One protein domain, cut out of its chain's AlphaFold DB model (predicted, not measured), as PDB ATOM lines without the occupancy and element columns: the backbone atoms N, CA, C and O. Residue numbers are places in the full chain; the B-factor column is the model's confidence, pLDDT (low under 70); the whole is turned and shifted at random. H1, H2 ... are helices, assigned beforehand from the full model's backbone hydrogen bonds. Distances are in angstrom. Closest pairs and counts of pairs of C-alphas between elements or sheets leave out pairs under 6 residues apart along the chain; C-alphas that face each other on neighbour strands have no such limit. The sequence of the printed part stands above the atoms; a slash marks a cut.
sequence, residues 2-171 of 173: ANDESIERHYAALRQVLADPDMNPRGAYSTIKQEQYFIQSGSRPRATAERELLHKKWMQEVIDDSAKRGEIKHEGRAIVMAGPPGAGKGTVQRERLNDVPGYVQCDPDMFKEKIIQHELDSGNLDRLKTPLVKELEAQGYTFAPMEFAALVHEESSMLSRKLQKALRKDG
ATOM      1  N   ALA A   2     -60.926 100.759  91.233       58.25
ATOM      2  CA  ALA A   2     -60.519  99.900  92.369       58.25
ATOM      3  C   ALA A   2     -59.451  98.834  92.021       58.25
ATOM      4  O   ALA A   2     -58.592  98.515  92.838       58.25
ATOM      5  N   ASN A   3     -59.479  98.302  90.793       64.50
ATOM      6  CA  ASN A   3     -58.501  97.310  90.336       64.50
ATOM      7  C   ASN A   3     -57.126  97.936  90.045       64.50
ATOM      8  O   ASN A   3     -56.102  97.323  90.319       64.50
ATOM      9  N   ASP A   4     -57.106  99.174  89.542       70.06
ATOM     10  CA  ASP A   4     -55.867  99.895  89.219       70.06
ATOM     11  C   ASP A   4     -55.118 100.280  90.499       70.06
ATOM     12  O   ASP A   4     -53.915 100.069  90.592       70.06
ATOM     13  N   GLU A   5     -55.844 100.729  91.528       72.69
ATOM     14  CA  GLU A   5     -55.271 101.069  92.835       72.69
ATOM     15  C   GLU A   5     -54.694  99.832  93.547       72.69
ATOM     16  O   GLU A   5     -53.611  99.892  94.127       72.69
ATOM     17  N   SER A   6     -55.357  98.672  93.444       81.06
ATOM     18  CA  SER A   6     -54.826  97.402  93.962       81.06
ATOM     19  C   SER A   6     -53.559  96.952  93.227       81.06
ATOM     20  O   SER A   6     -52.632  96.437  93.855       81.06
ATOM     21  N   ILE A   7     -53.510  97.136  91.905       85.00
ATOM     22  CA  ILE A   7     -52.352  96.791  91.075       85.00
ATOM     23  C   ILE A   7     -51.172  97.718  91.393       85.00
ATOM     24  O   ILE A   7     -50.058  97.242  91.609       85.00
ATOM     25  N   GLU A   8     -51.402  99.027  91.478       88.56
ATOM     26  CA  GLU A   8     -50.372 100.003  91.850       88.56
ATOM     27  C   GLU A   8     -49.816  99.735  93.249       88.56
ATOM     28  O   GLU A   8     -48.597  99.752  93.447       88.56
ATOM     29  N   ARG A   9     -50.695  99.411  94.204       90.44
ATOM     30  CA  ARG A   9     -50.306  99.051  95.567       90.44
ATOM     31  C   ARG A   9     -49.431  97.791  95.593       90.44
ATOM     32  O   ARG A   9     -48.417  97.781  96.291       90.44
ATOM     33  N   HIS A  10     -49.768  96.763  94.806       91.25
ATOM     34  CA  HIS A  10     -48.932  95.561  94.660       91.25
ATOM     35  C   HIS A  10     -47.572  95.884  94.040       91.25
ATOM     36  O   HIS A  10     -46.540  95.495  94.578       91.25
ATOM     37  N   TYR A  11     -47.535  96.657  92.951       91.94
ATOM     38  CA  TYR A  11     -46.273  97.039  92.313       91.94
ATOM     39  C   TYR A  11     -45.372  97.877  93.223       91.94
ATOM     40  O   TYR A  11     -44.149  97.741  93.155       91.94
ATOM     41  N   ALA A  12     -45.941  98.733  94.073       93.75
ATOM     42  CA  ALA A  12     -45.176  99.481  95.065       93.75
ATOM     43  C   ALA A  12     -44.521  98.542  96.093       93.75
ATOM     44  O   ALA A  12     -43.315  98.646  96.325       93.75
ATOM     45  N   ALA A  13     -45.280  97.581  96.630       94.31
ATOM     46  CA  ALA A  13     -44.755  96.564  97.540       94.31
ATOM     47  C   ALA A  13     -43.692  95.682  96.863       94.31
ATOM     48  O   ALA A  13     -42.618  95.464  97.419       94.31
ATOM     49  N   LEU A  14     -43.932  95.249  95.623       94.12
ATOM     50  CA  LEU A  14     -42.964  94.468  94.853       94.12
ATOM     51  C   LEU A  14     -41.665  95.247  94.618       94.12
ATOM     52  O   LEU A  14     -40.583  94.688  94.758       94.12
ATOM     53  N   ARG A  15     -41.734  96.545  94.298       94.44
ATOM     54  CA  ARG A  15     -40.533  97.389  94.159       94.44
ATOM     55  C   ARG A  15     -39.739  97.471  95.457       94.44
ATOM     56  O   ARG A  15     -38.515  97.448  95.400       94.44
ATOM     57  N   GLN A  16     -40.421  97.551  96.597       95.50
ATOM     58  CA  GLN A  16     -39.770  97.531  97.904       95.50
ATOM     59  C   GLN A  16     -39.059  96.195  98.146       95.50
ATOM     60  O   GLN A  16     -37.893  96.193  98.527       95.50
ATOM     61  N   VAL A  17     -39.720  95.072  97.850       94.94
ATOM     62  CA  VAL A  17     -39.135  93.726  97.953       94.94
ATOM     63  C   VAL A  17     -37.942  93.548  97.013       94.94
ATOM     64  O   VAL A  17     -36.918  93.017  97.416       94.94
ATOM     65  N   LEU A  18     -38.026  94.011  95.766       92.25
ATOM     66  CA  LEU A  18     -36.920  93.904  94.807       92.25
ATOM     67  C   LEU A  18     -35.734  94.820  95.147       92.25
ATOM     68  O   LEU A  18     -34.623  94.572  94.683       92.25
ATOM     69  N   ALA A  19     -35.966  95.877  95.928       94.19
ATOM     70  CA  ALA A  19     -34.923  96.758  96.446       94.19
ATOM     71  C   ALA A  19     -34.311  96.255  97.768       94.19
ATOM     72  O   ALA A  19     -33.301  96.805  98.209       94.19
ATOM     73  N   ASP A  20     -34.904  95.234  98.393       94.31
ATOM     74  CA  ASP A  20     -34.410  94.609  99.618       94.31
ATOM     75  C   ASP A  20     -33.022  93.982  99.379       94.31
ATOM     76  O   ASP A  20     -32.879  93.129  98.496       94.31
ATOM     77  N   PRO A  21     -31.986  94.341 100.162       94.31
ATOM     78  CA  PRO A  21     -30.683  93.687 100.093       94.31
ATOM     79  C   PRO A  21     -30.730  92.167 100.305       94.31
ATOM     80  O   PRO A  21     -29.848  91.465  99.800       94.31
ATOM     81  N   ASP A  22     -31.738  91.656 101.020       95.25
ATOM     82  CA  ASP A  22     -31.935  90.219 101.228       95.25
ATOM     83  C   ASP A  22     -32.516  89.513  99.992       95.25
ATOM     84  O   ASP A  22     -32.312  88.304  99.828       95.25
ATOM     85  N   MET A  23     -33.146  90.252  99.066       94.50
ATOM     86  CA  MET A  23     -33.619  89.760  97.764       94.50
ATOM     87  C   MET A  23     -32.454  89.643  96.764       94.50
ATOM     88  O   MET A  23     -32.457  90.170  95.650       94.50
ATOM     89  N   ASN A  24     -31.404  88.939  97.183       93.56
ATOM     90  CA  ASN A  24     -30.136  88.834  96.476       93.56
ATOM     91  C   ASN A  24     -29.881  87.388  96.014       93.56
ATOM     92  O   ASN A  24     -29.929  86.471  96.838       93.56
ATOM     93  N   PRO A  25     -29.503  87.160  94.739       94.00
ATOM     94  CA  PRO A  25     -29.160  85.835  94.209       94.00
ATOM     95  C   PRO A  25     -28.131  85.022  94.999       94.00
ATOM     96  O   PRO A  25     -28.099  83.799  94.886       94.00
ATOM     97  N   ARG A  26     -27.267  85.688  95.771       93.56
ATOM     98  CA  ARG A  26     -26.254  85.065  96.640       93.56
ATOM     99  C   ARG A  26     -26.474  85.365  98.124       93.56
ATOM    100  O   ARG A  26     -25.609  85.036  98.939       93.56
ATOM    101  N   GLY A  27     -27.598  86.001  98.456       93.50
ATOM    102  CA  GLY A  27     -28.007  86.335  99.817       93.50
ATOM    103  C   GLY A  27     -28.421  85.106 100.623       93.50
ATOM    104  O   GLY A  27     -28.518  83.998 100.089       93.50
ATOM    105  N   ALA A  28     -28.672  85.302 101.917       94.31
ATOM    106  CA  ALA A  28     -28.951  84.223 102.868       94.31
ATOM    107  C   ALA A  28     -30.175  83.365 102.492       94.31
ATOM    108  O   ALA A  28     -30.178  82.165 102.747       94.31
ATOM    109  N   TYR A  29     -31.172  83.962 101.832       95.75
ATOM    110  CA  TYR A  29     -32.412  83.291 101.424       95.75
ATOM    111  C   TYR A  29     -32.317  82.586 100.064       95.75
ATOM    112  O   TYR A  29     -33.231  81.856  99.676       95.75
ATOM    113  N   SER A  30     -31.205  82.761  99.339       96.31
ATOM    114  CA  SER A  30     -30.990  82.072  98.066       96.31
ATOM    115  C   SER A  30     -30.902  80.559  98.257       96.31
ATOM    116  O   SER A  30     -30.349  80.076  99.248       96.31
ATOM    117  N   THR A  31     -31.392  79.777  97.292       96.62
ATOM    118  CA  THR A  31     -31.397  78.308  97.423       96.62
ATOM    119  C   THR A  31     -29.997  77.733  97.593       96.62
ATOM    120  O   THR A  31     -29.814  76.772  98.332       96.62
ATOM    121  N   ILE A  32     -28.983  78.359  96.990       95.50
ATOM    122  CA  ILE A  32     -27.584  77.933  97.105       95.50
ATOM    123  C   ILE A  32     -26.982  78.136  98.505       95.50
ATOM    124  O   ILE A  32     -25.920  77.580  98.792       95.50
ATOM    125  N   LYS A  33     -27.622  78.941  99.364       95.19
ATOM    126  CA  LYS A  33     -27.232  79.167 100.765       95.19
ATOM    127  C   LYS A  33     -28.007  78.300 101.752       95.19
ATOM    128  O   LYS A  33     -27.619  78.223 102.912       95.19
ATOM    129  N   GLN A  34     -29.045  77.612 101.294       94.44
ATOM    130  CA  GLN A  34     -29.843  76.723 102.124       94.44
ATOM    131  C   GLN A  34     -29.132  75.378 102.316       94.44
ATOM    132  O   GLN A  34     -28.945  74.617 101.365       94.44
ATOM    133  N   GLU A  35     -28.749  75.068 103.554       94.19
ATOM    134  CA  GLU A  35     -27.923  73.898 103.895       94.19
ATOM    135  C   GLU A  35     -28.603  72.557 103.588       94.19
ATOM    136  O   GLU A  35     -27.938  71.595 103.209       94.19
ATOM    137  N   GLN A  36     -29.936  72.510 103.650       93.50
ATOM    138  CA  GLN A  36     -30.726  71.351 103.226       93.50
ATOM    139  C   GLN A  36     -30.547  71.004 101.735       93.50
ATOM    140  O   GLN A  36     -30.710  69.852 101.333       93.50
ATOM    141  N   TYR A  37     -30.224  71.994 100.902       95.69
ATOM    142  CA  TYR A  37     -30.088  71.837  99.454       95.69
ATOM    143  C   TYR A  37     -28.625  71.797  99.034       95.69
ATOM    144  O   TYR A  37     -28.282  71.109  98.071       95.69
ATOM    145  N   PHE A  38     -27.760  72.513  99.755       96.94
ATOM    146  CA  PHE A  38     -26.362  72.681  99.404       96.94
ATOM    147  C   PHE A  38     -25.432  72.589 100.612       96.94
ATOM    148  O   PHE A  38     -25.487  73.386 101.545       96.94
ATOM    149  N   ILE A  39     -24.465  71.686 100.501       95.38
ATOM    150  CA  ILE A  39     -23.313  71.581 101.385       95.38
ATOM    151  C   ILE A  39     -22.348  72.721 101.044       95.38
ATOM    152  O   ILE A  39     -21.808  72.800  99.932       95.38
ATOM    153  N   GLN A  40     -22.106  73.602 102.012       91.38
ATOM    154  CA  GLN A  40     -21.178  74.725 101.881       91.38
ATOM    155  C   GLN A  40     -19.731  74.215 102.006       91.38
ATOM    156  O   GLN A  40     -19.140  74.223 103.082       91.38
ATOM    157  N   SER A  41     -19.163  73.706 100.909       83.31
ATOM    158  CA  SER A  41     -17.800  73.158 100.873       83.31
ATOM    159  C   SER A  41     -16.917  73.925  99.887       83.31
ATOM    160  O   SER A  41     -17.203  73.988  98.694       83.31
ATOM    161  N   GLY A  42     -15.817  74.498 100.379       76.12
ATOM    162  CA  GLY A  42     -14.848  75.216  99.548       76.12
ATOM    163  C   GLY A  42     -15.411  76.489  98.905       76.12
ATOM    164  O   GLY A  42     -16.216  77.203  99.494       76.12
ATOM    165  N   SER A  43     -14.956  76.798  97.688       77.56
ATOM    166  CA  SER A  43     -15.300  78.045  96.985       77.56
ATOM    167  C   SER A  43     -16.654  78.021  96.271       77.56
ATOM    168  O   SER A  43     -17.120  79.069  95.820       77.56
ATOM    169  N   ARG A  44     -17.292  76.850  96.129       80.25
ATOM    170  CA  ARG A  44     -18.600  76.709  95.475       80.25
ATOM    171  C   ARG A  44     -19.481  75.710  96.223       80.25
ATOM    172  O   ARG A  44     -19.030  74.587  96.437       80.25
ATOM    173  N   PRO A  45     -20.734  76.070  96.545       90.38
ATOM    174  CA  PRO A  45     -21.652  75.158  97.213       90.38
ATOM    175  C   PRO A  45     -21.903  73.917  96.350       90.38
ATOM    176  O   PRO A  45     -22.036  74.004  95.125       90.38
ATOM    177  N   ARG A  46     -21.971  72.753  96.998       93.44
ATOM    178  CA  ARG A  46     -22.263  71.471  96.352       93.44
ATOM    179  C   ARG A  46     -23.671  71.034  96.724       93.44
ATOM    180  O   ARG A  46     -23.989  70.974  97.902       93.44
ATOM    181  N   ALA A  47     -24.493  70.704  95.733       96.06
ATOM    182  CA  ALA A  47     -25.836  70.188  95.979       96.06
ATOM    183  C   ALA A  47     -25.788  68.891  96.813       96.06
ATOM    184  O   ALA A  47     -24.880  68.074  96.643       96.06
ATOM    185  N   THR A  48     -26.750  68.709  97.717       97.19
ATOM    186  CA  THR A  48     -26.945  67.440  98.431       97.19
ATOM    187  C   THR A  48     -27.334  66.332  97.448       97.19
ATOM    188  O   THR A  48     -27.757  66.607  96.326       97.19
ATOM    189  N   ALA A  49     -27.207  65.062  97.849       96.69
ATOM    190  CA  ALA A  49     -27.550  63.934  96.978       96.69
ATOM    191  C   ALA A  49     -29.014  63.991  96.497       96.69
ATOM    192  O   ALA A  49     -29.290  63.769  95.320       96.69
ATOM    193  N   GLU A  50     -29.937  64.361  97.386       96.00
ATOM    194  CA  GLU A  50     -31.355  64.542  97.060       96.00
ATOM    195  C   GLU A  50     -31.563  65.683  96.057       96.00
ATOM    196  O   GLU A  50     -32.245  65.513  95.042       96.00
ATOM    197  N   ARG A  51     -30.906  66.831  96.274       97.19
ATOM    198  CA  ARG A  51     -30.997  67.969  95.355       97.19
ATOM    199  C   ARG A  51     -30.350  67.661  93.999       97.19
ATOM    200  O   ARG A  51     -30.865  68.086  92.970       97.19
ATOM    201  N   GLU A  52     -29.284  66.859  93.962       97.12
ATOM    202  CA  GLU A  52     -28.685  66.364  92.715       97.12
ATOM    203  C   GLU A  52     -29.639  65.453  91.919       97.12
ATOM    204  O   GLU A  52     -29.613  65.489  90.686       97.12
ATOM    205  N   LEU A  53     -30.493  64.657  92.575       97.81
ATOM    206  CA  LEU A  53     -31.518  63.861  91.886       97.81
ATOM    207  C   LEU A  53     -32.578  64.756  91.237       97.81
ATOM    208  O   LEU A  53     -32.918  64.541  90.072       97.81
ATOM    209  N   LEU A  54     -33.031  65.798  91.940       97.81
ATOM    210  CA  LEU A  54     -33.932  66.807  91.373       97.81
ATOM    211  C   LEU A  54     -33.287  67.536  90.192       97.81
ATOM    212  O   LEU A  54     -33.913  67.688  89.148       97.81
ATOM    213  N   HIS A  55     -32.006  67.902  90.303       97.88
ATOM    214  CA  HIS A  55     -31.258  68.514  89.201       97.88
ATOM    215  C   HIS A  55     -31.246  67.631  87.957       97.88
ATOM    216  O   HIS A  55     -31.490  68.126  86.858       97.88
ATOM    217  N   LYS A  56     -30.978  66.330  88.115       97.81
ATOM    218  CA  LYS A  56     -31.012  65.374  87.000       97.81
ATOM    219  C   LYS A  56     -32.408  65.271  86.395       97.81
ATOM    220  O   LYS A  56     -32.526  65.334  85.176       97.81
ATOM    221  N   LYS A  57     -33.444  65.177  87.236       98.06
ATOM    222  CA  LYS A  57     -34.844  65.139  86.800       98.06
ATOM    223  C   LYS A  57     -35.202  66.373  85.968       98.06
ATOM    224  O   LYS A  57     -35.650  66.228  84.839       98.06
ATOM    225  N   TRP A  58     -34.937  67.577  86.471       98.06
ATOM    226  CA  TRP A  58     -35.259  68.817  85.761       98.06
ATOM    227  C   TRP A  58     -34.481  68.983  84.457       98.06
ATOM    228  O   TRP A  58     -35.042  69.469  83.481       98.06
ATOM    229  N   MET A  59     -33.205  68.581  84.415       97.62
ATOM    230  CA  MET A  59     -32.437  68.581  83.165       97.62
ATOM    231  C   MET A  59     -33.043  67.623  82.137       97.62
ATOM    232  O   MET A  59     -33.144  67.994  80.972       97.62
ATOM    233  N   GLN A  60     -33.478  66.432  82.563       96.94
ATOM    234  CA  GLN A  60     -34.149  65.485  81.675       96.94
ATOM    235  C   GLN A  60     -35.476  66.047  81.160       96.94
ATOM    236  O   GLN A  60     -35.717  66.014  79.964       96.94
ATOM    237  N   GLU A  61     -36.287  66.658  82.025       96.19
ATOM    238  CA  GLU A  61     -37.539  67.294  81.604       96.19
ATOM    239  C   GLU A  61     -37.308  68.399  80.561       96.19
ATOM    240  O   GLU A  61     -38.069  68.495  79.608       96.19
ATOM    241  N   VAL A  62     -36.248  69.210  80.691       94.44
ATOM    242  CA  VAL A  62     -35.903  70.232  79.678       94.44
ATOM    243  C   VAL A  62     -35.548  69.599  78.325       94.44
ATOM    244  O   VAL A  62     -35.905  70.134  77.271       94.44
ATOM    245  N   ILE A  63     -34.845  68.463  78.342       94.50
ATOM    246  CA  ILE A  63     -34.521  67.694  77.134       94.50
ATOM    247  C   ILE A  63     -35.809  67.131  76.521       94.50
ATOM    248  O   ILE A  63     -36.054  67.339  75.335       94.50
ATOM    249  N   ASP A  64     -36.660  66.500  77.325       94.50
ATOM    250  CA  ASP A  64     -37.918  65.897  76.876       94.50
ATOM    251  C   ASP A  64     -38.881  66.955  76.315       94.50
ATOM    252  O   ASP A  64     -39.490  66.760  75.262       94.50
ATOM    253  N   ASP A  65     -38.984  68.115  76.971       91.62
ATOM    254  CA  ASP A  65     -39.770  69.254  76.495       91.62
ATOM    255  C   ASP A  65     -39.238  69.782  75.159       91.62
ATOM    256  O   ASP A  65     -40.018  70.156  74.281       91.62
ATOM    257  N   SER A  66     -37.918  69.751  74.964       91.06
ATOM    258  CA  SER A  66     -37.304  70.114  73.686       91.06
ATOM    259  C   SER A  66     -37.582  69.082  72.591       91.06
ATOM    260  O   SER A  66     -37.874  69.466  71.458       91.06
ATOM    261  N   ALA A  67     -37.580  67.789  72.926       91.44
ATOM    262  CA  ALA A  67     -37.872  66.701  71.992       91.44
ATOM    263  C   ALA A  67     -39.314  66.738  71.453       91.44
ATOM    264  O   ALA A  67     -39.566  66.316  70.325       91.44
ATOM    265  N   LYS A  68     -40.269  67.305  72.208       90.50
ATOM    266  CA  LYS A  68     -41.655  67.510  71.736       90.50
ATOM    267  C   LYS A  68     -41.740  68.421  70.506       90.50
ATOM    268  O   LYS A  68     -42.713  68.336  69.762       90.50
ATOM    269  N   ARG A  69     -40.745  69.289  70.291       86.06
ATOM    270  CA  ARG A  69     -40.687  70.218  69.147       86.06
ATOM    271  C   ARG A  69     -40.060  69.591  67.899       86.06
ATOM    272  O   ARG A  69     -40.189  70.140  66.808       86.06
ATOM    273  N   GLY A  70     -39.379  68.458  68.053       88.19
ATOM    274  CA  GLY A  70     -38.729  67.718  66.979       88.19
ATOM    275  C   GLY A  70     -37.624  66.807  67.507       88.19
ATOM    276  O   GLY A  70     -37.100  67.017  68.600       88.19
ATOM    277  N   GLU A  71     -37.254  65.808  66.708       92.12
ATOM    278  CA  GLU A  71     -36.173  64.875  67.035       92.12
ATOM    279  C   GLU A  71     -34.860  65.623  67.299       92.12
ATOM    280  O   GLU A  71     -34.375  66.370  66.443       92.12
ATOM    281  N   ILE A  72     -34.302  65.430  68.498       93.75
ATOM    282  CA  ILE A  72     -33.053  66.060  68.928       93.75
ATOM    283  C   ILE A  72     -31.904  65.549  68.063       93.75
ATOM    284  O   ILE A  72     -31.704  64.347  67.901       93.75
ATOM    285  N   LYS A  73     -31.128  66.483  67.517       93.75
ATOM    286  CA  LYS A  73     -29.997  66.177  66.648       93.75
ATOM    287  C   LYS A  73     -28.705  66.061  67.445       93.75
ATOM    288  O   LYS A  73     -28.526  66.710  68.472       93.75
ATOM    289  N   HIS A  74     -27.771  65.285  66.904       95.38
ATOM    290  CA  HIS A  74     -26.452  65.046  67.489       95.38
ATOM    291  C   HIS A  74     -25.335  65.426  66.505       95.38
ATOM    292  O   HIS A  74     -24.484  64.614  66.150       95.38
ATOM    293  N   GLU A  75     -25.381  66.659  65.994       94.12
ATOM    294  CA  GLU A  75     -24.426  67.184  65.004       94.12
ATOM    295  C   GLU A  75     -23.323  68.046  65.651       94.12
ATOM    296  O   GLU A  75     -22.473  68.592  64.945       94.12
ATOM    297  N   GLY A  76     -23.341  68.211  66.979       92.88
ATOM    298  CA  GLY A  76     -22.391  69.032  67.728       92.88
ATOM    299  C   GLY A  76     -22.500  70.532  67.440       92.88
ATOM    300  O   GLY A  76     -21.495  71.242  67.511       92.88
ATOM    301  N   ARG A  77     -23.691  71.029  67.079       92.44
ATOM    302  CA  ARG A  77     -23.917  72.439  66.717       92.44
ATOM    303  C   ARG A  77     -24.636  73.181  67.831       92.44
ATOM    304  O   ARG A  77     -25.629  72.690  68.323       92.44
ATOM    305  N   ALA A  78     -24.217  74.406  68.140       91.81
ATOM    306  CA  ALA A  78     -24.898  75.254  69.117       91.81
ATOM    307  C   ALA A  78     -25.328  76.587  68.495       91.81
ATOM    308  O   ALA A  78     -24.582  77.188  67.718       91.81
ATOM    309  N   ILE A  79     -26.508  77.070  68.881       89.19
ATOM    310  CA  ILE A  79     -26.986  78.419  68.558       89.19
ATOM    311  C   ILE A  79     -26.873  79.266  69.822       89.19
ATOM    312  O   ILE A  79     -27.467  78.950  70.851       89.19
ATOM    313  N   VAL A  80     -26.106  80.354  69.750       88.69
ATOM    314  CA  VAL A  80     -25.887  81.257  70.885       88.69
ATOM    315  C   VAL A  80     -26.543  82.598  70.595       88.69
ATOM    316  O   VAL A  80     -26.189  83.276  69.633       88.69
ATOM    317  N   MET A  81     -27.482  82.999  71.451       85.25
ATOM    318  CA  MET A  81     -28.107  84.320  71.396       85.25
ATOM    319  C   MET A  81     -27.461  85.249  72.422       85.25
ATOM    320  O   MET A  81     -27.439  84.953  73.616       85.25
ATOM    321  N   ALA A  82     -26.978  86.402  71.967       84.88
ATOM    322  CA  ALA A  82     -26.374  87.424  72.812       84.88
ATOM    323  C   ALA A  82     -27.055  88.778  72.591       84.88
ATOM    324  O   ALA A  82     -27.498  89.100  71.493       84.88
ATOM    325  N   GLY A  83     -27.159  89.569  73.656       81.25
ATOM    326  CA  GLY A  83     -27.764  90.899  73.624       81.25
ATOM    327  C   GLY A  83     -28.146  91.371  75.027       81.25
ATOM    328  O   GLY A  83     -28.331  90.526  75.914       81.25
ATOM    329  N   PRO A  84     -28.287  92.688  75.251       81.50
ATOM    330  CA  PRO A  84     -28.619  93.221  76.567       81.50
ATOM    331  C   PRO A  84     -29.986  92.707  77.071       81.50
ATOM    332  O   PRO A  84     -30.807  92.210  76.282       81.50
ATOM    333  N   PRO A  85     -30.251  92.749  78.390       76.56
ATOM    334  CA  PRO A  85     -31.594  92.531  78.927       76.56
ATOM    335  C   PRO A  85     -32.612  93.440  78.222       76.56
ATOM    336  O   PRO A  85     -32.300  94.581  77.899       76.56
ATOM    337  N   GLY A  86     -33.803  92.921  77.914       76.12
ATOM    338  CA  GLY A  86     -34.831  93.673  77.179       76.12
ATOM    339  C   GLY A  86     -34.632  93.779  75.657       76.12
ATOM    340  O   GLY A  86     -35.538  94.235  74.976       76.12
ATOM    341  N   ALA A  87     -33.528  93.282  75.084       81.88
ATOM    342  CA  ALA A  87     -33.271  93.337  73.633       81.88
ATOM    343  C   ALA A  87     -34.169  92.426  72.760       81.88
ATOM    344  O   ALA A  87     -33.884  92.229  71.584       81.88
ATOM    345  N   GLY A  88     -35.203  91.800  73.331       77.75
ATOM    346  CA  GLY A  88     -36.135  90.953  72.578       77.75
ATOM    347  C   GLY A  88     -35.601  89.572  72.180       77.75
ATOM    348  O   GLY A  88     -36.178  88.940  71.304       77.75
ATOM    349  N   LYS A  89     -34.536  89.057  72.816       81.69
ATOM    350  CA  LYS A  89     -33.959  87.729  72.496       81.69
ATOM    351  C   LYS A  89     -35.001  86.601  72.506       81.69
ATOM    352  O   LYS A  89     -35.069  85.834  71.554       81.69
ATOM    353  N   GLY A  90     -35.845  86.541  73.540       73.94
ATOM    354  CA  GLY A  90     -36.920  85.541  73.633       73.94
ATOM    355  C   GLY A  90     -38.039  85.743  72.602       73.94
ATOM    356  O   GLY A  90     -38.695  84.783  72.206       73.94
ATOM    357  N   THR A  91     -38.247  86.978  72.132       77.56
ATOM    358  CA  THR A  91     -39.167  87.286  71.026       77.56
ATOM    359  C   THR A  91     -38.593  86.781  69.708       77.56
ATOM    360  O   THR A  91     -39.263  86.054  68.989       77.56
ATOM    361  N   VAL A  92     -37.318  87.069  69.428       78.50
ATOM    362  CA  VAL A  92     -36.611  86.543  68.252       78.50
ATOM    363  C   VAL A  92     -36.597  85.014  68.269       78.50
ATOM    364  O   VAL A  92     -36.855  84.394  67.245       78.50
ATOM    365  N   GLN A  93     -36.363  84.389  69.421       76.31
ATOM    366  CA  GLN A  93     -36.384  82.933  69.528       76.31
ATOM    367  C   GLN A  93     -37.741  82.332  69.134       76.31
ATOM    368  O   GLN A  93     -37.792  81.457  68.271       76.31
ATOM    369  N   ARG A  94     -38.838  82.838  69.708       73.25
ATOM    370  CA  ARG A  94     -40.183  82.329  69.405       73.25
ATOM    371  C   ARG A  94     -40.636  82.665  67.990       73.25
ATOM    372  O   ARG A  94     -41.110  81.790  67.282       73.25
ATOM    373  N   GLU A  95     -40.492  83.919  67.574       74.06
ATOM    374  CA  GLU A  95     -41.092  84.418  66.328       74.06
ATOM    375  C   GLU A  95     -40.220  84.188  65.093       74.06
ATOM    376  O   GLU A  95     -40.734  84.094  63.981       74.06
ATOM    377  N   ARG A  96     -38.892  84.162  65.255       67.38
ATOM    378  CA  ARG A  96     -37.942  84.083  64.129       67.38
ATOM    379  C   ARG A  96     -37.244  82.736  64.052       67.38
ATOM    380  O   ARG A  96     -36.852  82.336  62.961       67.38
ATOM    381  N   LEU A  97     -37.052  82.071  65.191       66.94
ATOM    382  CA  LEU A  97     -36.349  80.793  65.264       66.94
ATOM    383  C   LEU A  97     -37.290  79.598  65.481       66.94
ATOM    384  O   LEU A  97     -36.800  78.474  65.427       66.94
ATOM    385  N   ASN A  98     -38.604  79.818  65.661       61.28
ATOM    386  CA  ASN A  98     -39.632  78.779  65.839       61.28
ATOM    387  C   ASN A  98     -39.203  77.668  66.814       61.28
ATOM    388  O   ASN A  98     -39.398  76.487  66.534       61.28
ATOM    389  N   ASP A  99     -38.541  78.039  67.915       65.56
ATOM    390  CA  ASP A  99     -37.973  77.094  68.883       65.56
ATOM    391  C   ASP A  99     -37.138  75.964  68.239       65.56
ATOM    392  O   ASP A  99     -37.285  74.795  68.597       65.56
ATOM    393  N   VAL A 100     -36.290  76.346  67.269       78.19
ATOM    394  CA  VAL A 100     -35.383  75.533  66.432       78.19
ATOM    395  C   VAL A 100     -35.487  74.021  66.693       78.19
ATOM    396  O   VAL A 100     -34.793  73.498  67.572       78.19
ATOM    397  N   PRO A 101     -36.324  73.299  65.926       85.50
ATOM    398  CA  PRO A 101     -36.470  71.860  66.068       85.50
ATOM    399  C   PRO A 101     -35.124  71.137  66.017       85.50
ATOM    400  O   PRO A 101     -34.246  71.456  65.208       85.50
ATOM    401  N   GLY A 102     -34.978  70.142  66.884       90.06
ATOM    402  CA  GLY A 102     -33.766  69.344  66.997       90.06
ATOM    403  C   GLY A 102     -32.639  69.959  67.824       90.06
ATOM    404  O   GLY A 102     -31.553  69.388  67.832       90.06
ATOM    405  N   TYR A 103     -32.894  71.070  68.523       92.00
ATOM    406  CA  TYR A 103     -31.987  71.664  69.510       92.00
ATOM    407  C   TYR A 103     -32.586  71.603  70.917       92.00
ATOM    408  O   TYR A 103     -33.790  71.817  71.113       92.00
ATOM    409  N   VAL A 104     -31.731  71.385  71.914       92.94
ATOM    410  CA  VAL A 104     -32.120  71.489  73.323       92.94
ATOM    411  C   VAL A 104     -32.013  72.938  73.794       92.94
ATOM    412  O   VAL A 104     -30.951  73.564  73.761       92.94
ATOM    413  N   GLN A 105     -33.123  73.482  74.293       89.50
ATOM    414  CA  GLN A 105     -33.148  74.848  74.811       89.50
ATOM    415  C   GLN A 105     -32.441  74.926  76.169       89.50
ATOM    416  O   GLN A 105     -32.842  74.290  77.138       89.50
ATOM    417  N   CYS A 106     -31.400  75.754  76.249       89.50
ATOM    418  CA  CYS A 106     -30.613  75.955  77.466       89.50
ATOM    419  C   CYS A 106     -30.895  77.321  78.112       89.50
ATOM    420  O   CYS A 106     -30.002  78.167  78.188       89.50
ATOM    421  N   ASP A 107     -32.118  77.538  78.598       88.44
ATOM    422  CA  ASP A 107     -32.510  78.779  79.278       88.44
ATOM    423  C   ASP A 107     -32.515  78.602  80.815       88.44
ATOM    424  O   ASP A 107     -33.214  77.725  81.328       88.44
ATOM    425  N   PRO A 108     -31.741  79.397  81.585       90.75
ATOM    426  CA  PRO A 108     -31.821  79.400  83.045       90.75
ATOM    427  C   PRO A 108     -33.225  79.665  83.601       90.75
ATOM    428  O   PRO A 108     -33.507  79.206  84.707       90.75
ATOM    429  N   ASP A 109     -34.092  80.388  82.890       91.31
ATOM    430  CA  ASP A 109     -35.433  80.728  83.377       91.31
ATOM    431  C   ASP A 109     -36.349  79.495  83.458       91.31
ATOM    432  O   ASP A 109     -37.075  79.356  84.443       91.31
ATOM    433  N   MET A 110     -36.191  78.512  82.560       93.38
ATOM    434  CA  MET A 110     -36.895  77.218  82.651       93.38
ATOM    435  C   MET A 110     -36.580  76.484  83.961       93.38
ATOM    436  O   MET A 110     -37.431  75.818  84.549       93.38
ATOM    437  N   PHE A 111     -35.344  76.604  84.452       97.00
ATOM    438  CA  PHE A 111     -34.961  76.006  85.728       97.00
ATOM    439  C   PHE A 111     -35.480  76.799  86.925       97.00
ATOM    440  O   PHE A 111     -35.741  76.191  87.960       97.00
ATOM    441  N   LYS A 112     -35.661  78.123  86.813       97.62
ATOM    442  CA  LYS A 112     -36.280  78.910  87.891       97.62
ATOM    443  C   LYS A 112     -37.711  78.450  88.133       97.62
ATOM    444  O   LYS A 112     -38.064  78.204  89.280       97.62
ATOM    445  N   GLU A 113     -38.482  78.276  87.061       96.62
ATOM    446  CA  GLU A 113     -39.854  77.764  87.133       96.62
ATOM    447  C   GLU A 113     -39.893  76.388  87.800       96.62
ATOM    448  O   GLU A 113     -40.624  76.197  88.766       96.62
ATOM    449  N   LYS A 114     -39.038  75.451  87.364       97.31
ATOM    450  CA  LYS A 114     -38.972  74.102  87.952       97.31
ATOM    451  C   LYS A 114     -38.590  74.108  89.436       97.31
ATOM    452  O   LYS A 114     -39.185  73.364  90.213       97.31
ATOM    453  N   ILE A 115     -37.625  74.942  89.841       97.94
ATOM    454  CA  ILE A 115     -37.229  75.080  91.250       97.94
ATOM    455  C   ILE A 115     -38.389  75.657  92.064       97.94
ATOM    456  O   ILE A 115     -38.784  75.062  93.060       97.94
ATOM    457  N   ILE A 116     -38.952  76.789  91.638       97.81
ATOM    458  CA  ILE A 116     -40.007  77.494  92.375       97.81
ATOM    459  C   ILE A 116     -41.271  76.639  92.477       97.81
ATOM    460  O   ILE A 116     -41.853  76.551  93.555       97.81
ATOM    461  N   GLN A 117     -41.662  75.961  91.395       97.44
ATOM    462  CA  GLN A 117     -42.799  75.047  91.403       97.44
ATOM    463  C   GLN A 117     -42.568  73.887  92.374       97.44
ATOM    464  O   GLN A 117     -43.458  73.554  93.144       97.44
ATOM    465  N   HIS A 118     -41.361  73.318  92.415       97.19
ATOM    466  CA  HIS A 118     -41.040  72.279  93.390       97.19
ATOM    467  C   HIS A 118     -41.110  72.783  94.838       97.19
ATOM    468  O   HIS A 118     -41.637  72.075  95.699       97.19
ATOM    469  N   GLU A 119     -40.602  73.989  95.121       96.94
ATOM    470  CA  GLU A 119     -40.714  74.586  96.457       96.94
ATOM    471  C   GLU A 119     -42.180  74.855  96.829       96.94
ATOM    472  O   GLU A 119     -42.562  74.647  97.979       96.94
ATOM    473  N   LEU A 120     -43.013  75.268  95.868       96.69
ATOM    474  CA  LEU A 120     -44.451  75.453  96.059       96.69
ATOM    475  C   LEU A 120     -45.158  74.119  96.349       96.69
ATOM    476  O   LEU A 120     -45.817  73.994  97.379       96.69
ATOM    477  N   ASP A 121     -44.963  73.113  95.495       96.94
ATOM    478  CA  ASP A 121     -45.596  71.790  95.610       96.94
ATOM    479  C   ASP A 121     -45.187  71.061  96.894       96.94
ATOM    480  O   ASP A 121     -45.971  70.316  97.481       96.94
ATOM    481  N   SER A 122     -43.953  71.289  97.350       95.19
ATOM    482  CA  SER A 122     -43.412  70.679  98.568       95.19
ATOM    483  C   SER A 122     -43.724  71.485  99.837       95.19
ATOM    484  O   SER A 122     -43.255  71.113 100.913       95.19
ATOM    485  N   GLY A 123     -44.455  72.603  99.733       95.31
ATOM    486  CA  GLY A 123     -44.771  73.480 100.868       95.31
ATOM    487  C   GLY A 123     -43.557  74.198 101.473       95.31
ATOM    488  O   GLY A 123     -43.599  74.633 102.620       95.31
ATOM    489  N   ASN A 124     -42.459  74.314 100.724       95.62
ATOM    490  CA  ASN A 124     -41.186  74.885 101.166       95.62
ATOM    491  C   ASN A 124     -40.932  76.310 100.648       95.62
ATOM    492  O   ASN A 124     -39.903  76.898 100.987       95.62
ATOM    493  N   LEU A 125     -41.860  76.897  99.879       95.06
ATOM    494  CA  LEU A 125     -41.711  78.242  99.308       95.06
ATOM    495  C   LEU A 125     -41.407  79.315 100.371       95.06
ATOM    496  O   LEU A 125     -40.627  80.233 100.120       95.06
ATOM    497  N   ASP A 126     -41.931  79.153 101.587       95.19
ATOM    498  CA  ASP A 126     -41.684  80.040 102.732       95.19
ATOM    499  C   ASP A 126     -40.200  80.195 103.106       95.19
ATOM    500  O   ASP A 126     -39.820  81.184 103.739       95.19
ATOM    501  N   ARG A 127     -39.339  79.255 102.697       94.19
ATOM    502  CA  ARG A 127     -37.883  79.328 102.901       94.19
ATOM    503  C   ARG A 127     -37.219  80.399 102.037       94.19
ATOM    504  O   ARG A 127     -36.145  80.873 102.392       94.19
ATOM    505  N   LEU A 128     -37.842  80.765 100.914       95.25
ATOM    506  CA  LEU A 128     -37.378  81.848 100.044       95.25
ATOM    507  C   LEU A 128     -37.841  83.222 100.539       95.25
ATOM    508  O   LEU A 128     -37.302  84.240 100.123       95.25
ATOM    509  N   LYS A 129     -38.833  83.295 101.427       95.56
ATOM    510  CA  LYS A 129     -39.382  84.583 101.857       95.56
ATOM    511  C   LYS A 129     -38.420  85.297 102.809       95.56
ATOM    512  O   LYS A 129     -38.134  84.788 103.898       95.56
ATOM    513  N   THR A 130     -37.969  86.488 102.415       96.19
ATOM    514  CA  THR A 130     -37.181  87.389 103.273       96.19
ATOM    515  C   THR A 130     -38.045  87.917 104.432       96.19
ATOM    516  O   THR A 130     -39.276  87.795 104.388       96.19
ATOM    517  N   PRO A 131     -37.453  88.506 105.488       96.88
ATOM    518  CA  PRO A 131     -38.221  89.067 106.597       96.88
ATOM    519  C   PRO A 131     -39.206  90.142 106.128       96.88
ATOM    520  O   PRO A 131     -40.356  90.133 106.558       96.88
ATOM    521  N   LEU A 132     -38.789  90.992 105.182       96.69
ATOM    522  CA  LEU A 132     -39.638  92.029 104.596       96.69
ATOM    523  C   LEU A 132     -40.834  91.435 103.839       96.69
ATOM    524  O   LEU A 132     -41.953  91.918 103.983       96.69
ATOM    525  N   VAL A 133     -40.627  90.361 103.070       96.56
ATOM    526  CA  VAL A 133     -41.734  89.660 102.395       96.56
ATOM    527  C   VAL A 133     -42.750  89.159 103.419       96.56
ATOM    528  O   VAL A 133     -43.943  89.390 103.252       96.56
ATOM    529  N   LYS A 134     -42.289  88.520 104.502       96.50
ATOM    530  CA  LYS A 134     -43.173  88.004 105.560       96.50
ATOM    531  C   LYS A 134     -43.937  89.120 106.272       96.50
ATOM    532  O   LYS A 134     -45.112  88.951 106.589       96.50
ATOM    533  N   GLU A 135     -43.290  90.258 106.505       96.94
ATOM    534  CA  GLU A 135     -43.928  91.442 107.082       96.94
ATOM    535  C   GLU A 135     -45.040  91.982 106.171       96.94
ATOM    536  O   GLU A 135     -46.148  92.244 106.637       96.94
ATOM    537  N   LEU A 136     -44.777  92.101 104.869       95.94
ATOM    538  CA  LEU A 136     -45.770  92.559 103.898       95.94
ATOM    539  C   LEU A 136     -46.918  91.546 103.753       95.94
ATOM    540  O   LEU A 136     -48.085  91.936 103.727       95.94
ATOM    541  N   GLU A 137     -46.640  90.245 103.748       95.75
ATOM    542  CA  GLU A 137     -47.699  89.227 103.747       95.75
ATOM    543  C   GLU A 137     -48.597  89.318 104.991       95.75
ATOM    544  O   GLU A 137     -49.820  89.229 104.875       95.75
ATOM    545  N   ALA A 138     -48.029  89.601 106.169       95.94
ATOM    546  CA  ALA A 138     -48.805  89.839 107.390       95.94
ATOM    547  C   ALA A 138     -49.706  91.089 107.304       95.94
ATOM    548  O   ALA A 138     -50.724  91.166 107.993       95.94
ATOM    549  N   GLN A 139     -49.371  92.049 106.437       94.50
ATOM    550  CA  GLN A 139     -50.193  93.228 106.129       94.50
ATOM    551  C   GLN A 139     -51.239  92.967 105.025       94.50
ATOM    552  O   GLN A 139     -51.958  93.888 104.625       94.50
ATOM    553  N   GLY A 140     -51.337  91.729 104.529       93.50
ATOM    554  CA  GLY A 140     -52.307  91.306 103.520       93.50
ATOM    555  C   GLY A 140     -51.817  91.398 102.074       93.50
ATOM    556  O   GLY A 140     -52.625  91.226 101.161       93.50
ATOM    557  N   TYR A 141     -50.528  91.662 101.835       93.88
ATOM    558  CA  TYR A 141     -49.953  91.532 100.494       93.88
ATOM    559  C   TYR A 141     -49.807  90.054 100.114       93.88
ATOM    560  O   TYR A 141     -49.654  89.185 100.967       93.88
ATOM    561  N   THR A 142     -49.868  89.741  98.824       92.12
ATOM    562  CA  THR A 142     -49.643  88.379  98.322       92.12
ATOM    563  C   THR A 142     -48.675  88.450  97.163       92.12
ATOM    564  O   THR A 142     -48.918  89.187  96.213       92.12
ATOM    565  N   PHE A 143     -47.596  87.676  97.240       94.12
ATOM    566  CA  PHE A 143     -46.576  87.629  96.202       94.12
ATOM    567  C   PHE A 143     -46.719  86.362  95.361       94.12
ATOM    568  O   PHE A 143     -46.940  85.264  95.881       94.12
ATOM    569  N   ALA A 144     -46.603  86.509  94.046       94.31
ATOM    570  CA  ALA A 144     -46.594  85.384  93.129       94.31
ATOM    571  C   ALA A 144     -45.274  84.603  93.277       94.31
ATOM    572  O   ALA A 144     -44.218  85.216  93.428       94.31
ATOM    573  N   PRO A 145     -45.268  83.262  93.151       95.62
ATOM    574  CA  PRO A 145     -44.055  82.464  93.354       95.62
ATOM    575  C   PRO A 145     -42.857  82.916  92.503       95.62
ATOM    576  O   PRO A 145     -41.721  82.938  92.974       95.62
ATOM    577  N   MET A 146     -43.103  83.335  91.258       95.56
ATOM    578  CA  MET A 146     -42.053  83.811  90.349       95.56
ATOM    579  C   MET A 146     -41.438  85.159  90.748       95.56
ATOM    580  O   MET A 146     -40.370  85.502  90.246       95.56
ATOM    581  N   GLU A 147     -42.029  85.903  91.683       94.81
ATOM    582  CA  GLU A 147     -41.412  87.115  92.238       94.81
ATOM    583  C   GLU A 147     -40.172  86.779  93.092       94.81
ATOM    584  O   GLU A 147     -39.296  87.622  93.268       94.81
ATOM    585  N   PHE A 148     -40.009  85.514  93.503       96.25
ATOM    586  CA  PHE A 148     -38.811  84.998  94.181       96.25
ATOM    587  C   PHE A 148     -37.716  84.500  93.214       96.25
ATOM    588  O   PHE A 148     -36.708  83.933  93.645       96.25
ATOM    589  N   ALA A 149     -37.863  84.728  91.901       95.69
ATOM    590  CA  ALA A 149     -36.927  84.296  90.855       95.69
ATOM    591  C   ALA A 149     -35.467  84.737  91.073       95.69
ATOM    592  O   ALA A 149     -34.541  84.068  90.600       95.69
ATOM    593  N   ALA A 150     -35.244  85.848  91.782       95.56
ATOM    594  CA  ALA A 150     -33.906  86.309  92.137       95.56
ATOM    595  C   ALA A 150     -33.173  85.297  93.036       95.56
ATOM    596  O   ALA A 150     -31.997  85.020  92.813       95.56
ATOM    597  N   LEU A 151     -33.872  84.678  93.991       97.56
ATOM    598  CA  LEU A 151     -33.289  83.805  95.018       97.56
ATOM    599  C   LEU A 151     -32.910  82.411  94.502       97.56
ATOM    600  O   LEU A 151     -32.109  81.710  95.121       97.56
ATOM    601  N   VAL A 152     -33.435  82.020  93.344       97.44
ATOM    602  CA  VAL A 152     -33.109  80.755  92.665       97.44
ATOM    603  C   VAL A 152     -32.119  80.945  91.505       97.44
ATOM    604  O   VAL A 152     -31.711  79.976  90.865       97.44
ATOM    605  N   HIS A 153     -31.713  82.188  91.216       96.25
ATOM    606  CA  HIS A 153     -30.946  82.545  90.018       96.25
ATOM    607  C   HIS A 153     -29.597  81.817  89.895       96.25
ATOM    608  O   HIS A 153     -29.214  81.387  88.804       96.25
ATOM    609  N   GLU A 154     -28.856  81.664  90.991       96.31
ATOM    610  CA  GLU A 154     -27.549  80.998  90.945       96.31
ATOM    611  C   GLU A 154     -27.680  79.489  90.722       96.31
ATOM    612  O   GLU A 154     -26.901  78.907  89.960       96.31
ATOM    613  N   GLU A 155     -28.679  78.857  91.342       97.19
ATOM    614  CA  GLU A 155     -28.974  77.438  91.142       97.19
ATOM    615  C   GLU A 155     -29.437  77.176  89.705       97.19
ATOM    616  O   GLU A 155     -28.931  76.259  89.052       97.19
ATOM    617  N   SER A 156     -30.312  78.028  89.167       97.31
ATOM    618  CA  SER A 156     -30.786  77.915  87.788       97.31
ATOM    619  C   SER A 156     -29.650  78.117  86.770       97.31
ATOM    620  O   SER A 156     -29.493  77.340  85.822       97.31
ATOM    621  N   SER A 157     -28.756  79.077  87.023       95.38
ATOM    622  CA  SER A 157     -27.548  79.310  86.217       95.38
ATOM    623  C   SER A 157     -26.535  78.167  86.325       95.38
ATOM    624  O   SER A 157     -25.791  77.877  85.381       95.38
ATOM    625  N   MET A 158     -26.447  77.505  87.479       95.19
ATOM    626  CA  MET A 158     -25.647  76.290  87.638       95.19
ATOM    627  C   MET A 158     -26.226  75.141  86.803       95.19
ATOM    628  O   MET A 158     -25.459  74.466  86.117       95.19
ATOM    629  N   LEU A 159     -27.544  74.930  86.841       97.00
ATOM    630  CA  LEU A 159     -28.233  73.889  86.073       97.00
ATOM    631  C   LEU A 159     -28.071  74.080  84.566       97.00
ATOM    632  O   LEU A 159     -27.631  73.154  83.891       97.00
ATOM    633  N   SER A 160     -28.298  75.293  84.058       95.50
ATOM    634  CA  SER A 160     -28.097  75.595  82.635       95.50
ATOM    635  C   SER A 160     -26.654  75.312  82.193       95.50
ATOM    636  O   SER A 160     -26.429  74.644  81.186       95.50
ATOM    637  N   ARG A 161     -25.646  75.689  82.997       95.19
ATOM    638  CA  ARG A 161     -24.234  75.358  82.705       95.19
ATOM    639  C   ARG A 161     -23.942  73.855  82.750       95.19
ATOM    640  O   ARG A 161     -23.144  73.373  81.944       95.19
ATOM    641  N   LYS A 162     -24.543  73.113  83.690       95.69
ATOM    642  CA  LYS A 162     -24.412  71.646  83.770       95.69
ATOM    643  C   LYS A 162     -25.024  70.980  82.536       95.69
ATOM    644  O   LYS A 162     -24.348  70.150  81.931       95.69
ATOM    645  N   LEU A 163     -26.228  71.396  82.138       96.56
ATOM    646  CA  LEU A 163     -26.916  70.901  80.948       96.56
ATOM    647  C   LEU A 163     -26.088  71.167  79.686       96.56
ATOM    648  O   LEU A 163     -25.722  70.222  78.997       96.56
ATOM    649  N   GLN A 164     -25.673  72.415  79.445       95.19
ATOM    650  CA  GLN A 164     -24.826  72.772  78.296       95.19
ATOM    651  C   GLN A 164     -23.544  71.928  78.226       95.19
ATOM    652  O   GLN A 164     -23.117  71.504  77.153       95.19
ATOM    653  N   LYS A 165     -22.905  71.668  79.377       96.12
ATOM    654  CA  LYS A 165     -21.701  70.831  79.440       96.12
ATOM    655  C   LYS A 165     -21.994  69.372  79.075       96.12
ATOM    656  O   LYS A 165     -21.146  68.764  78.425       96.12
ATOM    657  N   ALA A 166     -23.126  68.824  79.515       95.38
ATOM    658  CA  ALA A 166     -23.545  67.462  79.189       95.38
ATOM    659  C   ALA A 166     -23.861  67.328  77.693       95.38
ATOM    660  O   ALA A 166     -23.217  66.538  77.014       95.38
ATOM    661  N   LEU A 167     -24.721  68.201  77.160       95.62
ATOM    662  CA  LEU A 167     -25.101  68.212  75.743       95.62
ATOM    663  C   LEU A 167     -23.882  68.311  74.820       95.62
ATOM    664  O   LEU A 167     -23.726  67.515  73.901       95.62
ATOM    665  N   ARG A 168     -22.945  69.220  75.131       94.06
ATOM    666  CA  ARG A 168     -21.701  69.361  74.364       94.06
ATOM    667  C   ARG A 168     -20.837  68.100  74.399       94.06
ATOM    668  O   ARG A 168     -20.164  67.807  73.417       94.06
ATOM    669  N   LYS A 169     -20.791  67.395  75.532       95.06
ATOM    670  CA  LYS A 169     -20.020  66.151  75.659       95.06
ATOM    671  C   LYS A 169     -20.616  65.046  74.782       95.06
ATOM    672  O   LYS A 169     -19.853  64.281  74.203       95.06
ATOM    673  N   ASP A 170     -21.938  65.010  74.671       92.69
ATOM    674  CA  ASP A 170     -22.678  63.980  73.940       92.69
ATOM    675  C   ASP A 170     -22.886  64.337  72.453       92.69
ATOM    676  O   ASP A 170     -23.480  63.569  71.700       92.69
ATOM    677  N   GLY A 171     -22.389  65.500  72.012       93.19
ATOM    678  CA  GLY A 171     -22.553  65.989  70.640       93.19
ATOM    679  C   GLY A 171     -23.980  66.430  70.310       93.19
ATOM    680  O   GLY A 171     -24.294  66.620  69.139       93.19
TER     681      GLY A 171
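AT A GLANCE: This is residues 2 to 171 of the 173 residues of an uncharacterized protein of Arthrobacter sp. HMSC08H08 (UniProt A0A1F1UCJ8). Two helices, H4 and H7, meet near their first ends as a wide V, and the longest helix, H2, crosses both at steep angles, while short H6 packs on H4. At one end of the long axis H1 and H5 lie side by side, with residues 2 to 8 of H1 sticking out, and H3 sits by itself between long links, touching no helix. The printed part has 170 residues with seven named helices, in the order H1 to H7, and no named strand; the class is all helix. It is only just compact, close to loose, with a radius of gyration of the C-alphas of 18.1 A, and spans 55 by 43 by 28 A.

HOW THE PARTS SIT: H1, residues 2 to 19, only just touches H5, residues 131 to 138, with 3 pairs of C-alphas within 8 A. The closest are those of Val 17 and Val 133, 6.6 A apart, and the tilt is a shallow 19 degrees, opposite ways; H1 touches with residues 13 to 17 alone. H2, residues 49 to 67, only just touches H7, residues 153 to 170, with 3 such pairs, at a steep tilt of 63 degrees, the same way; the closest C-alphas are those of Met 59 and Leu 163, 6.4 A. H2 also only just touches H4, residues 108 to 121, with 3 pairs, at a steep tilt of 57 degrees, opposite ways; the closest C-alphas are those of Trp 58 and Lys 114, 6.8 A. H3, residues 89 to 96, touches no helix. H4 is the hub, touching three helices. It touches H7 with 12 pairs, at a steep tilt of 59 degrees, opposite ways; the closest C-alphas are those of Phe 111 and Ser 156, 5.0 A. It touches H6, residues 145 to 148, the closest C-alphas being those of Ile 116 and Pro 145, 6.5 A. In H1, H2, H3, H4, H5 and H7 every O i to N i+4 pair is within hydrogen-bond range; H6 is too short for such a pair.

IN THESE COORDINATES: H1 begins at C-alpha 2, (-60.519, 99.900, 92.369), and is 26.1 A long. H2 measures 27.2 A, H4 20.1 A and H7 25.9 A. H4 begins at C-alpha 108, (-31.821, 79.400, 83.045). H7 ends at C-alpha 170, (-22.678, 63.980, 73.940).

THE WHOLE: The two C-alphas farthest apart, those of Ala 2 and Glu 75, are 55.9 A apart. The printed part has no cut. The links H1 to H2, H2 to H3 and H3 to H4 are long, with 29, 21 and 11 residues. Residues 82 to 88 stand free. The mean pLDDT of the printed part is 91.2; residues 2 to 3 and 96 to 99 are under 70.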